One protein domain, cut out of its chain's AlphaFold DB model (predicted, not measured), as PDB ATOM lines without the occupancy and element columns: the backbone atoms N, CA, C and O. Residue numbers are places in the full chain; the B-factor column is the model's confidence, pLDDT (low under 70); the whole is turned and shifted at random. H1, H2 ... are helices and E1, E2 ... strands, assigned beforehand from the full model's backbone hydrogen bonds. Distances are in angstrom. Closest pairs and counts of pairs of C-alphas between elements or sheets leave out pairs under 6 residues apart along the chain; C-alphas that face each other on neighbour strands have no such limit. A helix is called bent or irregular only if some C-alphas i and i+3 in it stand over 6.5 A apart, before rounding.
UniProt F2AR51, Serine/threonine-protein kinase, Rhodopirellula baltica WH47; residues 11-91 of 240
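What this domain is: This is residues 11 to 91 of the 240 residues of the protein "Serine/threonine-protein kinase" of Rhodopirellula baltica WH47 (UniProt F2AR51). An elongated, mostly helical body in which a long bent helix, H1, runs out along one side, and the chain turns through the short helix H2 and comes back beside it as H3, which is followed with no residue between by a two-stranded hairpin, E1 and E2, making one end of the length. The last helix, H4, crosses H3 at a slant and packs on H3 and H2, while the first arm of H1 lies near the hairpin. The printed part has 81 residues, with four named helices and two named strands in the order H1, H2, H3, E1, E2, H4; the sheet is E1 - E2, antiparallel. The whole is only just compact, close to loose, with a radius of gyration of the C-alphas of 13.9 A, and spans 47 by 27 by 19 A.

Where its parts are: H1, residues 11 to 33, was assigned as one helix by its hydrogen bonds but is bent, with C-alphas 21 and 24 standing 7.2 A apart. Its arm H1a, residues 11 to 21, begins at C-alpha 11 at (10.448, 83.062, 85.528) and is 16.3 A long; its arm H1b, residues 24 to 33, is 14.4 A long. H2 is residues 41 to 44. H3, residues 47 to 57, is 15.3 A long. E1, residues 58 to 63, is 15.7 A long and ends at C-alpha 63 at (9.548, 68.321, 81.740). E2, residues 66 to 71, is 16.0 A long. H4, residues 77 to 90, is 19.8 A long and ends at C-alpha 90 at (14.131, 94.258, 58.548).

How they stand to each other: H1a and H1b stand at a steep tilt of 51 degrees. H1a only just touches H3, with 3 pairs of C-alphas within 8 A, Leu 20 and Gln 55 closest at 6.0 A. H1a and E1 are near each other, with 7 pairs of C-alphas within 10 A. H1b touches H3 at a shallow tilt of 6 degrees, opposite ways, the C-alphas of Pro 24 and Pro 48 being closest at 4.6 A. H2 and H3 meet only through their link. E1 and E2 form an antiparallel hairpin at 155 degrees; N 59 and O 70, 2.8 A, and N 68 and O 61, 2.9 A, are within hydrogen-bond range. H4 touches H3 at a steep tilt of 47 degrees, opposite ways, with the C-alphas of Met 50 and Leu 81 closest at 6.4 A. H4 also touches H2, where the C-alphas of Ala 44 and Ala 84 are closest at 6.2 A. H1a and H4 are apart. Every O i to N i+4 pair is within hydrogen-bond range in H1b, H3 and H4, and 5 of 7 are in H1a; H2 is too short for such a pair.

The domain as a whole: The two C-alphas farthest apart are those of Pro 38 and Asp 64, at 47.1 A. The printed part has no cut and no long link. Mean pLDDT of the printed part is 85.2, and residues 11 to 12 are under 70.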
ATOM      1  N   ALA A  11      10.170  81.651  85.790       69.00
ATOM      2  CA  ALA A  11      10.448  83.062  85.528       69.00
ATOM      3  C   ALA A  11      10.742  83.349  84.043       69.00
ATOM      4  O   ALA A  11      10.481  84.453  83.575       69.00
ATOM      5  N   LEU A  12      11.234  82.360  83.284       68.31
ATOM      6  CA  LEU A  12      11.441  82.464  81.831       68.31
ATOM      7  C   LEU A  12      10.179  82.181  81.006       68.31
ATOM      8  O   LEU A  12      10.039  82.703  79.901       68.31
ATOM      9  N   ALA A  13       9.254  81.368  81.521       71.56
ATOM     10  CA  ALA A  13       8.041  80.997  80.796       71.56
ATOM     11  C   ALA A  13       7.081  82.180  80.607       71.56
ATOM     12  O   ALA A  13       6.513  82.346  79.527       71.56
ATOM     13  N   THR A  14       6.934  83.018  81.635       76.56
ATOM     14  CA  THR A  14       6.029  84.176  81.633       76.56
ATOM     15  C   THR A  14       6.366  85.228  80.566       76.56
ATOM     16  O   THR A  14       5.474  85.553  79.782       76.56
ATOM     17  N   PRO A  15       7.605  85.755  80.456       79.12
ATOM     18  CA  PRO A  15       7.926  86.766  79.445       79.12
ATOM     19  C   PRO A  15       7.835  86.209  78.023       79.12
ATOM     20  O   PRO A  15       7.361  86.901  77.125       79.12
ATOM     21  N   LEU A  16       8.229  84.950  77.813       77.94
ATOM     22  CA  LEU A  16       8.160  84.324  76.495       77.94
ATOM     23  C   LEU A  16       6.704  84.090  76.068       77.94
ATOM     24  O   LEU A  16       6.355  84.283  74.905       77.94
ATOM     25  N   ARG A  17       5.827  83.726  77.015       83.25
ATOM     26  CA  ARG A  17       4.390  83.604  76.746       83.25
ATOM     27  C   ARG A  17       3.764  84.956  76.432       83.25
ATOM     28  O   ARG A  17       3.049  85.051  75.443       83.25
ATOM     29  N   ALA A  18       4.123  85.997  77.179       85.00
ATOM     30  CA  ALA A  18       3.678  87.357  76.896       85.00
ATOM     31  C   ALA A  18       4.129  87.852  75.508       85.00
ATOM     32  O   ALA A  18       3.370  88.543  74.835       85.00
ATOM     33  N   GLN A  19       5.331  87.492  75.046       85.06
ATOM     34  CA  GLN A  19       5.774  87.813  73.683       85.06
ATOM     35  C   GLN A  19       4.927  87.105  72.623       85.06
ATOM     36  O   GLN A  19       4.499  87.745  71.668       85.06
ATOM     37  N   LEU A  20       4.640  85.812  72.809       86.00
ATOM     38  CA  LEU A  20       3.787  85.061  71.888       86.00
ATOM     39  C   LEU A  20       2.347  85.597  71.869       86.00
ATOM     40  O   LEU A  20       1.743  85.670  70.806       86.00
ATOM     41  N   ASP A  21       1.819  86.003  73.025       87.31
ATOM     42  CA  ASP A  21       0.471  86.568  73.133       87.31
ATOM     43  C   ASP A  21       0.350  87.953  72.479       87.31
ATOM     44  O   ASP A  21      -0.715  88.310  71.980       87.31
ATOM     45  N   ASN A  22       1.443  88.722  72.426       89.50
ATOM     46  CA  ASN A  22       1.484  90.027  71.759       89.50
ATOM     47  C   ASN A  22       1.898  89.954  70.280       89.50
ATOM     48  O   ASN A  22       1.802  90.960  69.579       89.50
ATOM     49  N   ALA A  23       2.349  88.797  69.788       88.75
ATOM     50  CA  ALA A  23       2.868  88.654  68.428       88.75
ATOM     51  C   ALA A  23       1.846  88.992  67.319       88.75
ATOM     52  O   ALA A  23       2.232  89.679  66.372       88.75
ATOM     53  N   PRO A  24       0.554  88.602  67.411       91.06
ATOM     54  CA  PRO A  24      -0.438  88.992  66.406       91.06
ATOM     55  C   PRO A  24      -0.660  90.504  66.381       91.06
ATOM     56  O   PRO A  24      -0.628  91.111  65.316       91.06
ATOM     57  N   ARG A  25      -0.788  91.123  67.562       89.44
ATOM     58  CA  ARG A  25      -0.972  92.572  67.700       89.44
ATOM     59  C   ARG A  25       0.224  93.349  67.151       89.44
ATOM     60  O   ARG A  25       0.047  94.308  66.414       89.44
ATOM     61  N   TRP A  26       1.442  92.901  67.450       90.62
ATOM     62  CA  TRP A  26       2.655  93.472  66.865       90.62
ATOM     63  C   TRP A  26       2.645  93.396  65.328       90.62
ATOM     64  O   TRP A  26       3.049  94.348  64.664       90.62
ATOM     65  N   ALA A  27       2.165  92.287  64.755       89.38
ATOM     66  CA  ALA A  27       2.057  92.132  63.309       89.38
ATOM     67  C   ALA A  27       0.971  93.034  62.690       89.38
ATOM     68  O   ALA A  27       1.144  93.504  61.567       89.38
ATOM     69  N   GLU A  28      -0.132  93.295  63.394       88.25
ATOM     70  CA  GLU A  28      -1.149  94.274  62.977       88.25
ATOM     71  C   GLU A  28      -0.585  95.697  62.991       88.25
ATOM     72  O   GLU A  28      -0.683  96.408  61.991       88.25
ATOM     73  N   ASP A  29       0.085  96.079  64.081       85.94
ATOM     74  CA  ASP A  29       0.750  97.378  64.206       85.94
ATOM     75  C   ASP A  29       1.805  97.556  63.098       85.94
ATOM     76  O   ASP A  29       1.921  98.631  62.504       85.94
ATOM     77  N   PHE A  30       2.537  96.492  62.749       86.06
ATOM     78  CA  PHE A  30       3.465  96.475  61.617       86.06
ATOM     79  C   PHE A  30       2.770  96.824  60.290       86.06
ATOM     80  O   PHE A  30       3.264  97.678  59.555       86.06
ATOM     81  N   LEU A  31       1.617  96.212  59.993       86.06
ATOM     82  CA  LEU A  31       0.894  96.441  58.736       86.06
ATOM     83  C   LEU A  31       0.386  97.875  58.578       86.06
ATOM     84  O   LEU A  31       0.295  98.371  57.458       86.06
ATOM     85  N   VAL A  32       0.033  98.522  59.688       84.50
ATOM     86  CA  VAL A  32      -0.488  99.895  59.686       84.50
ATOM     87  C   VAL A  32       0.638 100.927  59.615       84.50
ATOM     88  O   VAL A  32       0.462 101.999  59.041       84.50
ATOM     89  N   THR A  33       1.793 100.628  60.208       79.38
ATOM     90  CA  THR A  33       2.846 101.631  60.432       79.38
ATOM     91  C   THR A  33       3.990 101.588  59.427       79.38
ATOM     92  O   THR A  33       4.739 102.560  59.360       79.38
ATOM     93  N   ARG A  34       4.155 100.506  58.654       80.69
ATOM     94  CA  ARG A  34       5.323 100.290  57.777       80.69
ATOM     95  C   ARG A  34       4.957 100.267  56.301       80.69
ATOM     96  O   ARG A  34       3.949  99.671  55.931       80.69
ATOM     97  N   ASP A  35       5.812 100.851  55.461       79.06
ATOM     98  CA  ASP A  35       5.709 100.679  54.010       79.06
ATOM     99  C   ASP A  35       6.226  99.293  53.601       79.06
ATOM    100  O   ASP A  35       7.340  98.888  53.938       79.06
ATOM    101  N   ILE A  36       5.379  98.533  52.912       84.81
ATOM    102  CA  ILE A  36       5.620  97.127  52.593       84.81
ATOM    103  C   ILE A  36       5.879  97.004  51.100       84.81
ATOM    104  O   ILE A  36       4.981  97.237  50.274       84.81
ATOM    105  N   ASP A  37       7.086  96.544  50.769       83.06
ATOM    106  CA  ASP A  37       7.494  96.292  49.393       83.06
ATOM    107  C   ASP A  37       6.488  95.359  48.671       83.06
ATOM    108  O   ASP A  37       6.062  94.332  49.227       83.06
ATOM    109  N   PRO A  38       6.083  95.690  47.426       85.56
ATOM    110  CA  PRO A  38       5.115  94.903  46.667       85.56
ATOM    111  C   PRO A  38       5.451  93.410  46.552       85.56
ATOM    112  O   PRO A  38       4.531  92.591  46.500       85.56
ATOM    113  N   SER A  39       6.736  93.044  46.533       87.00
ATOM    114  CA  SER A  39       7.210  91.668  46.334       87.00
ATOM    115  C   SER A  39       6.764  90.694  47.426       87.00
ATOM    116  O   SER A  39       6.599  89.504  47.150       87.00
ATOM    117  N   TRP A  40       6.521  91.173  48.649       89.94
ATOM    118  CA  TRP A  40       6.165  90.320  49.788       89.94
ATOM    119  C   TRP A  40       4.920  90.793  50.550       89.94
ATOM    120  O   TRP A  40       4.533  90.182  51.548       89.94
ATOM    121  N   ARG A  41       4.210  91.806  50.038       89.12
ATOM    122  CA  ARG A  41       2.972  92.345  50.629       89.12
ATOM    123  C   ARG A  41       1.905  91.291  50.926       89.12
ATOM    124  O   ARG A  41       1.249  91.349  51.962       89.12
ATOM    125  N   LEU A  42       1.752  90.292  50.055       89.69
ATOM    126  CA  LEU A  42       0.813  89.181  50.273       89.69
ATOM    127  C   LEU A  42       1.193  88.301  51.469       89.69
ATOM    128  O   LEU A  42       0.316  87.737  52.124       89.69
ATOM    129  N   LEU A  43       2.491  88.151  51.733       90.12
ATOM    130  CA  LEU A  43       2.997  87.422  52.892       90.12
ATOM    131  C   LEU A  43       2.825  88.265  54.161       90.12
ATOM    132  O   LEU A  43       2.351  87.745  55.169       90.12
ATOM    133  N   ALA A  44       3.125  89.566  54.084       90.62
ATOM    134  CA  ALA A  44       2.924  90.513  55.176       90.62
ATOM    135  C   ALA A  44       1.464  90.541  55.649       90.62
ATOM    136  O   ALA A  44       1.199  90.375  56.835       90.62
ATOM    137  N   ALA A  45       0.505  90.655  54.723       91.06
ATOM    138  CA  ALA A  45      -0.925  90.715  55.041       91.06
ATOM    139  C   ALA A  45      -1.442  89.470  55.788       91.06
ATOM    140  O   ALA A  45      -2.443  89.534  56.496       91.06
ATOM    141  N   ARG A  46      -0.760  88.325  55.647       92.19
ATOM    142  CA  ARG A  46      -1.102  87.080  56.351       92.19
ATOM    143  C   ARG A  46      -0.383  86.928  57.689       92.19
ATOM    144  O   ARG A  46      -0.776  86.065  58.473       92.19
ATOM    145  N   LEU A  47       0.633  87.741  57.978       91.81
ATOM    146  CA  LEU A  47       1.462  87.625  59.180       91.81
ATOM    147  C   LEU A  47       0.662  87.657  60.495       91.81
ATOM    148  O   LEU A  47       0.903  86.767  61.313       91.81
ATOM    149  N   PRO A  48      -0.332  88.551  60.690       92.56
ATOM    150  CA  PRO A  48      -1.155  88.531  61.902       92.56
ATOM    151  C   PRO A  48      -1.892  87.205  62.087       92.56
ATOM    152  O   PRO A  48      -1.835  86.601  63.155       92.56
ATOM    153  N   SER A  49      -2.509  86.693  61.017       90.94
ATOM    154  CA  SER A  49      -3.238  85.419  61.055       90.94
ATOM    155  C   SER A  49      -2.323  84.213  61.302       90.94
ATOM    156  O   SER A  49      -2.702  83.288  62.016       90.94
ATOM    157  N   MET A  50      -1.093  84.233  60.771       91.94
ATOM    158  CA  MET A  50      -0.099  83.186  61.027       91.94
ATOM    159  C   MET A  50       0.349  83.187  62.492       91.94
ATOM    160  O   MET A  50       0.467  82.117  63.092       91.94
ATOM    161  N   TRP A  51       0.559  84.368  63.083       92.12
ATOM    162  CA  TRP A  51       0.895  84.493  64.500       92.12
ATOM    163  C   TRP A  51      -0.269  84.134  65.422       92.12
ATOM    164  O   TRP A  51      -0.035  83.459  66.422       92.12
ATOM    165  N   ALA A  52      -1.505  84.496  65.070       90.69
ATOM    166  CA  ALA A  52      -2.698  84.099  65.818       90.69
ATOM    167  C   ALA A  52      -2.846  82.569  65.840       90.69
ATOM    168  O   ALA A  52      -2.960  81.957  66.902       90.69
ATOM    169  N   PHE A  53      -2.702  81.927  64.678       90.31
ATOM    170  CA  PHE A  53      -2.722  80.470  64.585       90.31
ATOM    171  C   PHE A  53      -1.593  79.823  65.407       90.31
ATOM    172  O   PHE A  53      -1.817  78.834  66.108       90.31
ATOM    173  N   ALA A  54      -0.376  80.372  65.358       88.88
ATOM    174  CA  ALA A  54       0.740  79.872  66.157       88.88
ATOM    175  C   ALA A  54       0.481  80.030  67.665       88.88
ATOM    176  O   ALA A  54       0.741  79.100  68.426       88.88
ATOM    177  N   GLN A  55      -0.071  81.164  68.098       89.88
ATOM    178  CA  GLN A  55      -0.411  81.425  69.496       89.88
ATOM    179  C   GLN A  55      -1.413  80.402  70.046       89.88
ATOM    180  O   GLN A  55      -1.247  79.945  71.181       89.88
ATOM    181  N   GLU A  56      -2.421  80.036  69.252       87.88
ATOM    182  CA  GLU A  56      -3.459  79.060  69.612       87.88
ATOM    183  C   GLU A  56      -2.939  77.615  69.641       87.88
ATOM    184  O   GLU A  56      -3.414  76.789  70.423       87.88
ATOM    185  N   ASN A  57      -1.944  77.302  68.807       87.94
ATOM    186  CA  ASN A  57      -1.441  75.939  68.617       87.94
ATOM    187  C   ASN A  57      -0.112  75.652  69.332       87.94
ATOM    188  O   ASN A  57       0.421  74.542  69.225       87.94
ATOM    189  N   VAL A  58       0.420  76.618  70.080       87.94
ATOM    190  CA  VAL A  58       1.554  76.418  70.983       87.94
ATOM    191  C   VAL A  58       1.053  76.017  72.364       87.94
ATOM    192  O   VAL A  58       0.284  76.723  73.012       87.94
ATOM    193  N   ARG A  59       1.558  74.890  72.857       82.50
ATOM    194  CA  ARG A  59       1.368  74.430  74.232       82.50
ATOM    195  C   ARG A  59       2.689  74.470  74.977       82.50
ATOM    196  O   ARG A  59       3.707  73.993  74.475       82.50
ATOM    197  N   THR A  60       2.660  74.996  76.194       80.31
ATOM    198  CA  THR A  60       3.810  74.999  77.095       80.31
ATOM    199  C   THR A  60       3.667  73.872  78.111       80.31
ATOM    200  O   THR A  60       2.585  73.594  78.626       80.31
ATOM    201  N   GLY A  61       4.767  73.181  78.377       77.38
ATOM    202  CA  GLY A  61       4.835  72.113  79.365       77.38
ATOM    203  C   GLY A  61       6.169  72.142  80.093       77.38
ATOM    204  O   GLY A  61       7.183  72.592  79.556       77.38
ATOM    205  N   ARG A  62       6.181  71.657  81.334       74.31
ATOM    206  CA  ARG A  62       7.418  71.463  82.092       74.31
ATOM    207  C   ARG A  62       7.767  69.985  82.091       74.31
ATOM    208  O   ARG A  62       6.970  69.170  82.545       74.31
ATOM    209  N   VAL A  63       8.969  69.663  81.627       76.56
ATOM    210  CA  VAL A  63       9.548  68.321  81.740       76.56
ATOM    211  C   VAL A  63      10.846  68.469  82.530       76.56
ATOM    212  O   VAL A  63      11.784  69.134  82.092       76.56
ATOM    213  N   ASP A  64      10.866  67.931  83.750       75.94
ATOM    214  CA  ASP A  64      11.949  68.092  84.729       75.94
ATOM    215  C   ASP A  64      12.285  69.568  85.047       75.94
ATOM    216  O   ASP A  64      11.452  70.315  85.569       75.94
ATOM    217  N   ARG A  65      13.521  69.989  84.742       71.31
ATOM    218  CA  ARG A  65      14.041  71.365  84.859       71.31
ATOM    219  C   ARG A  65      14.085  72.093  83.508       71.31
ATOM    220  O   ARG A  65      14.816  73.068  83.369       71.31
ATOM    221  N   LYS A  66      13.356  71.607  82.500       73.94
ATOM    222  CA  LYS A  66      13.307  72.197  81.158       73.94
ATOM    223  C   LYS A  66      11.892  72.665  80.843       73.94
ATOM    224  O   LYS A  66      10.907  71.977  81.118       73.94
ATOM    225  N   LEU A  67      11.811  73.848  80.249       76.50
ATOM    226  CA  LEU A  67      10.587  74.363  79.659       76.50
ATOM    227  C   LEU A  67      10.511  73.853  78.216       76.50
ATOM    228  O   LEU A  67      11.450  74.054  77.447       76.50
ATOM    229  N   VAL A  68       9.422  73.174  77.862       80.50
ATOM    230  CA  VAL A  68       9.204  72.615  76.523       80.50
ATOM    231  C   VAL A  68       8.006  73.307  75.890       80.50
ATOM    232  O   VAL A  68       6.957  73.457  76.517       80.50
ATOM    233  N   TRP A  69       8.187  73.742  74.647       80.62
ATOM    234  CA  TRP A  69       7.169  74.405  73.842       80.62
ATOM    235  C   TRP A  69       6.858  73.512  72.651       80.62
ATOM    236  O   TRP A  69       7.733  73.247  71.830       80.62
ATOM    237  N   ASN A  70       5.619  73.040  72.576       83.44
ATOM    238  CA  ASN A  70       5.147  72.194  71.491       83.44
ATOM    239  C   ASN A  70       4.208  73.012  70.612       83.44
ATOM    240  O   ASN A  70       3.138  73.409  71.067       83.44
ATOM    241  N   ALA A  71       4.615  73.258  69.371       83.38
ATOM    242  CA  ALA A  71       3.819  73.969  68.379       83.38
ATOM    243  C   ALA A  71       3.258  72.976  67.356       83.38
ATOM    244  O   ALA A  71       4.021  72.246  66.721       83.38
ATOM    245  N   TYR A  72       1.941  72.965  67.174       85.88
ATOM    246  CA  TYR A  72       1.291  72.185  66.121       85.88
ATOM    247  C   TYR A  72       1.044  73.079  64.906       85.88
ATOM    248  O   TYR A  72       0.039  73.776  64.815       85.88
ATOM    249  N   LEU A  73       2.000  73.087  63.977       85.88
ATOM    250  CA  LEU A  73       1.971  73.930  62.783       85.88
ATOM    251  C   LEU A  73       1.844  73.076  61.509       85.88
ATOM    252  O   LEU A  73       2.441  71.999  61.440       85.88
ATOM    253  N   PRO A  74       1.124  73.551  60.475       87.25
ATOM    254  CA  PRO A  74       1.151  72.940  59.153       87.25
ATOM    255  C   PRO A  74       2.585  72.845  58.591       87.25
ATOM    256  O   PRO A  74       3.404  73.719  58.889       87.25
ATOM    257  N   PRO A  75       2.887  71.867  57.711       80.88
ATOM    258  CA  PRO A  75       4.248  71.584  57.226       80.88
ATOM    259  C   PRO A  75       5.008  72.762  56.587       80.88
ATOM    260  O   PRO A  75       6.230  72.712  56.484       80.88
ATOM    261  N   LEU A  76       4.311  73.825  56.167       79.81
ATOM    262  CA  LEU A  76       4.894  75.018  55.536       79.81
ATOM    263  C   LEU A  76       4.692  76.311  56.341       79.81
ATOM    264  O   LEU A  76       5.192  77.359  55.938       79.81
ATOM    265  N   ALA A  77       3.991  76.257  57.475       85.19
ATOM    266  CA  ALA A  77       3.687  77.453  58.255       85.19
ATOM    267  C   ALA A  77       4.931  78.005  58.961       85.19
ATOM    268  O   ALA A  77       5.117  79.216  59.011       85.19
ATOM    269  N   LEU A  78       5.817  77.132  59.456       87.00
ATOM    270  CA  LEU A  78       7.019  77.564  60.169       87.00
ATOM    271  C   LEU A  78       7.980  78.374  59.270       87.00
ATOM    272  O   LEU A  78       8.308  79.489  59.664       87.00
ATOM    273  N   PRO A  79       8.382  77.914  58.063       89.56
ATOM    274  CA  PRO A  79       9.227  78.717  57.171       89.56
ATOM    275  C   PRO A  79       8.584  80.032  56.716       89.56
ATOM    276  O   PRO A  79       9.274  81.032  56.543       89.56
ATOM    277  N   GLN A  80       7.264  80.047  56.507       89.44
ATOM    278  CA  GLN A  80       6.550  81.255  56.088       89.44
ATOM    279  C   GLN A  80       6.484  82.286  57.212       89.44
ATOM    280  O   GLN A  80       6.741  83.463  56.977       89.44
ATOM    281  N   LEU A  81       6.201  81.840  58.436       90.31
ATOM    282  CA  LEU A  81       6.153  82.693  59.616       90.31
ATOM    283  C   LEU A  81       7.540  83.251  59.951       90.31
ATOM    284  O   LEU A  81       7.658  84.442  60.241       90.31
ATOM    285  N   THR A  82       8.599  82.441  59.854       91.31
ATOM    286  CA  THR A  82       9.971  82.920  60.083       91.31
ATOM    287  C   THR A  82      10.410  83.912  59.013       91.31
ATOM    288  O   THR A  82      10.901  84.981  59.363       91.31
ATOM    289  N   LEU A  83      10.186  83.617  57.728       91.56
ATOM    290  CA  LEU A  83      10.520  84.529  56.634       91.56
ATOM    291  C   LEU A  83       9.756  85.852  56.753       91.56
ATOM    292  O   LEU A  83      10.357  86.917  56.657       91.56
ATOM    293  N   ALA A  84       8.449  85.794  57.003       90.50
ATOM    294  CA  ALA A  84       7.615  86.979  57.158       90.50
ATOM    295  C   ALA A  84       8.044  87.833  58.358       90.50
ATOM    296  O   ALA A  84       8.105  89.053  58.251       90.50
ATOM    297  N   THR A  85       8.398  87.199  59.479       91.12
ATOM    298  CA  THR A  85       8.899  87.901  60.671       91.12
ATOM    299  C   THR A  85      10.271  88.525  60.413       91.12
ATOM    300  O   THR A  85      10.518  89.660  60.819       91.12
ATOM    301  N   LEU A  86      11.165  87.832  59.698       92.25
ATOM    302  CA  LEU A  86      12.459  88.386  59.291       92.25
ATOM    303  C   LEU A  86      12.284  89.595  58.373       92.25
ATOM    304  O   LEU A  86      12.905  90.625  58.606       92.25
ATOM    305  N   LEU A  87      11.415  89.509  57.368       90.56
ATOM    306  CA  LEU A  87      11.136  90.639  56.482       90.56
ATOM    307  C   LEU A  87      10.519  91.807  57.258       90.56
ATOM    308  O   LEU A  87      11.023  92.922  57.166       90.56
ATOM    309  N   ALA A  88       9.516  91.552  58.103       88.12
ATOM    310  CA  ALA A  88       8.868  92.579  58.916       88.12
ATOM    311  C   ALA A  88       9.838  93.292  59.873       88.12
ATOM    312  O   ALA A  88       9.795  94.511  60.005       88.12
ATOM    313  N   THR A  89      10.760  92.558  60.499       87.69
ATOM    314  CA  THR A  89      11.778  93.143  61.394       87.69
ATOM    315  C   THR A  89      12.875  93.908  60.654       87.69
ATOM    316  O   THR A  89      13.437  94.842  61.220       87.69
ATOM    317  N   ASN A  90      13.166  93.551  59.398       85.94
ATOM    318  CA  ASN A  90      14.131  94.258  58.548       85.94
ATOM    319  C   ASN A  90      13.499  95.381  57.710       85.94
ATOM    320  O   ASN A  90      14.215  96.098  57.013       85.94
ATOM    321  N   THR A  91      12.178  95.552  57.766       82.81
ATOM    322  CA  THR A  91      11.491  96.637  57.060       82.81
ATOM    323  C   THR A  91      11.651  97.926  57.853       82.81
ATOM    324  O   THR A  91      11.287  98.008  59.032       82.81
TER     325      THR A  91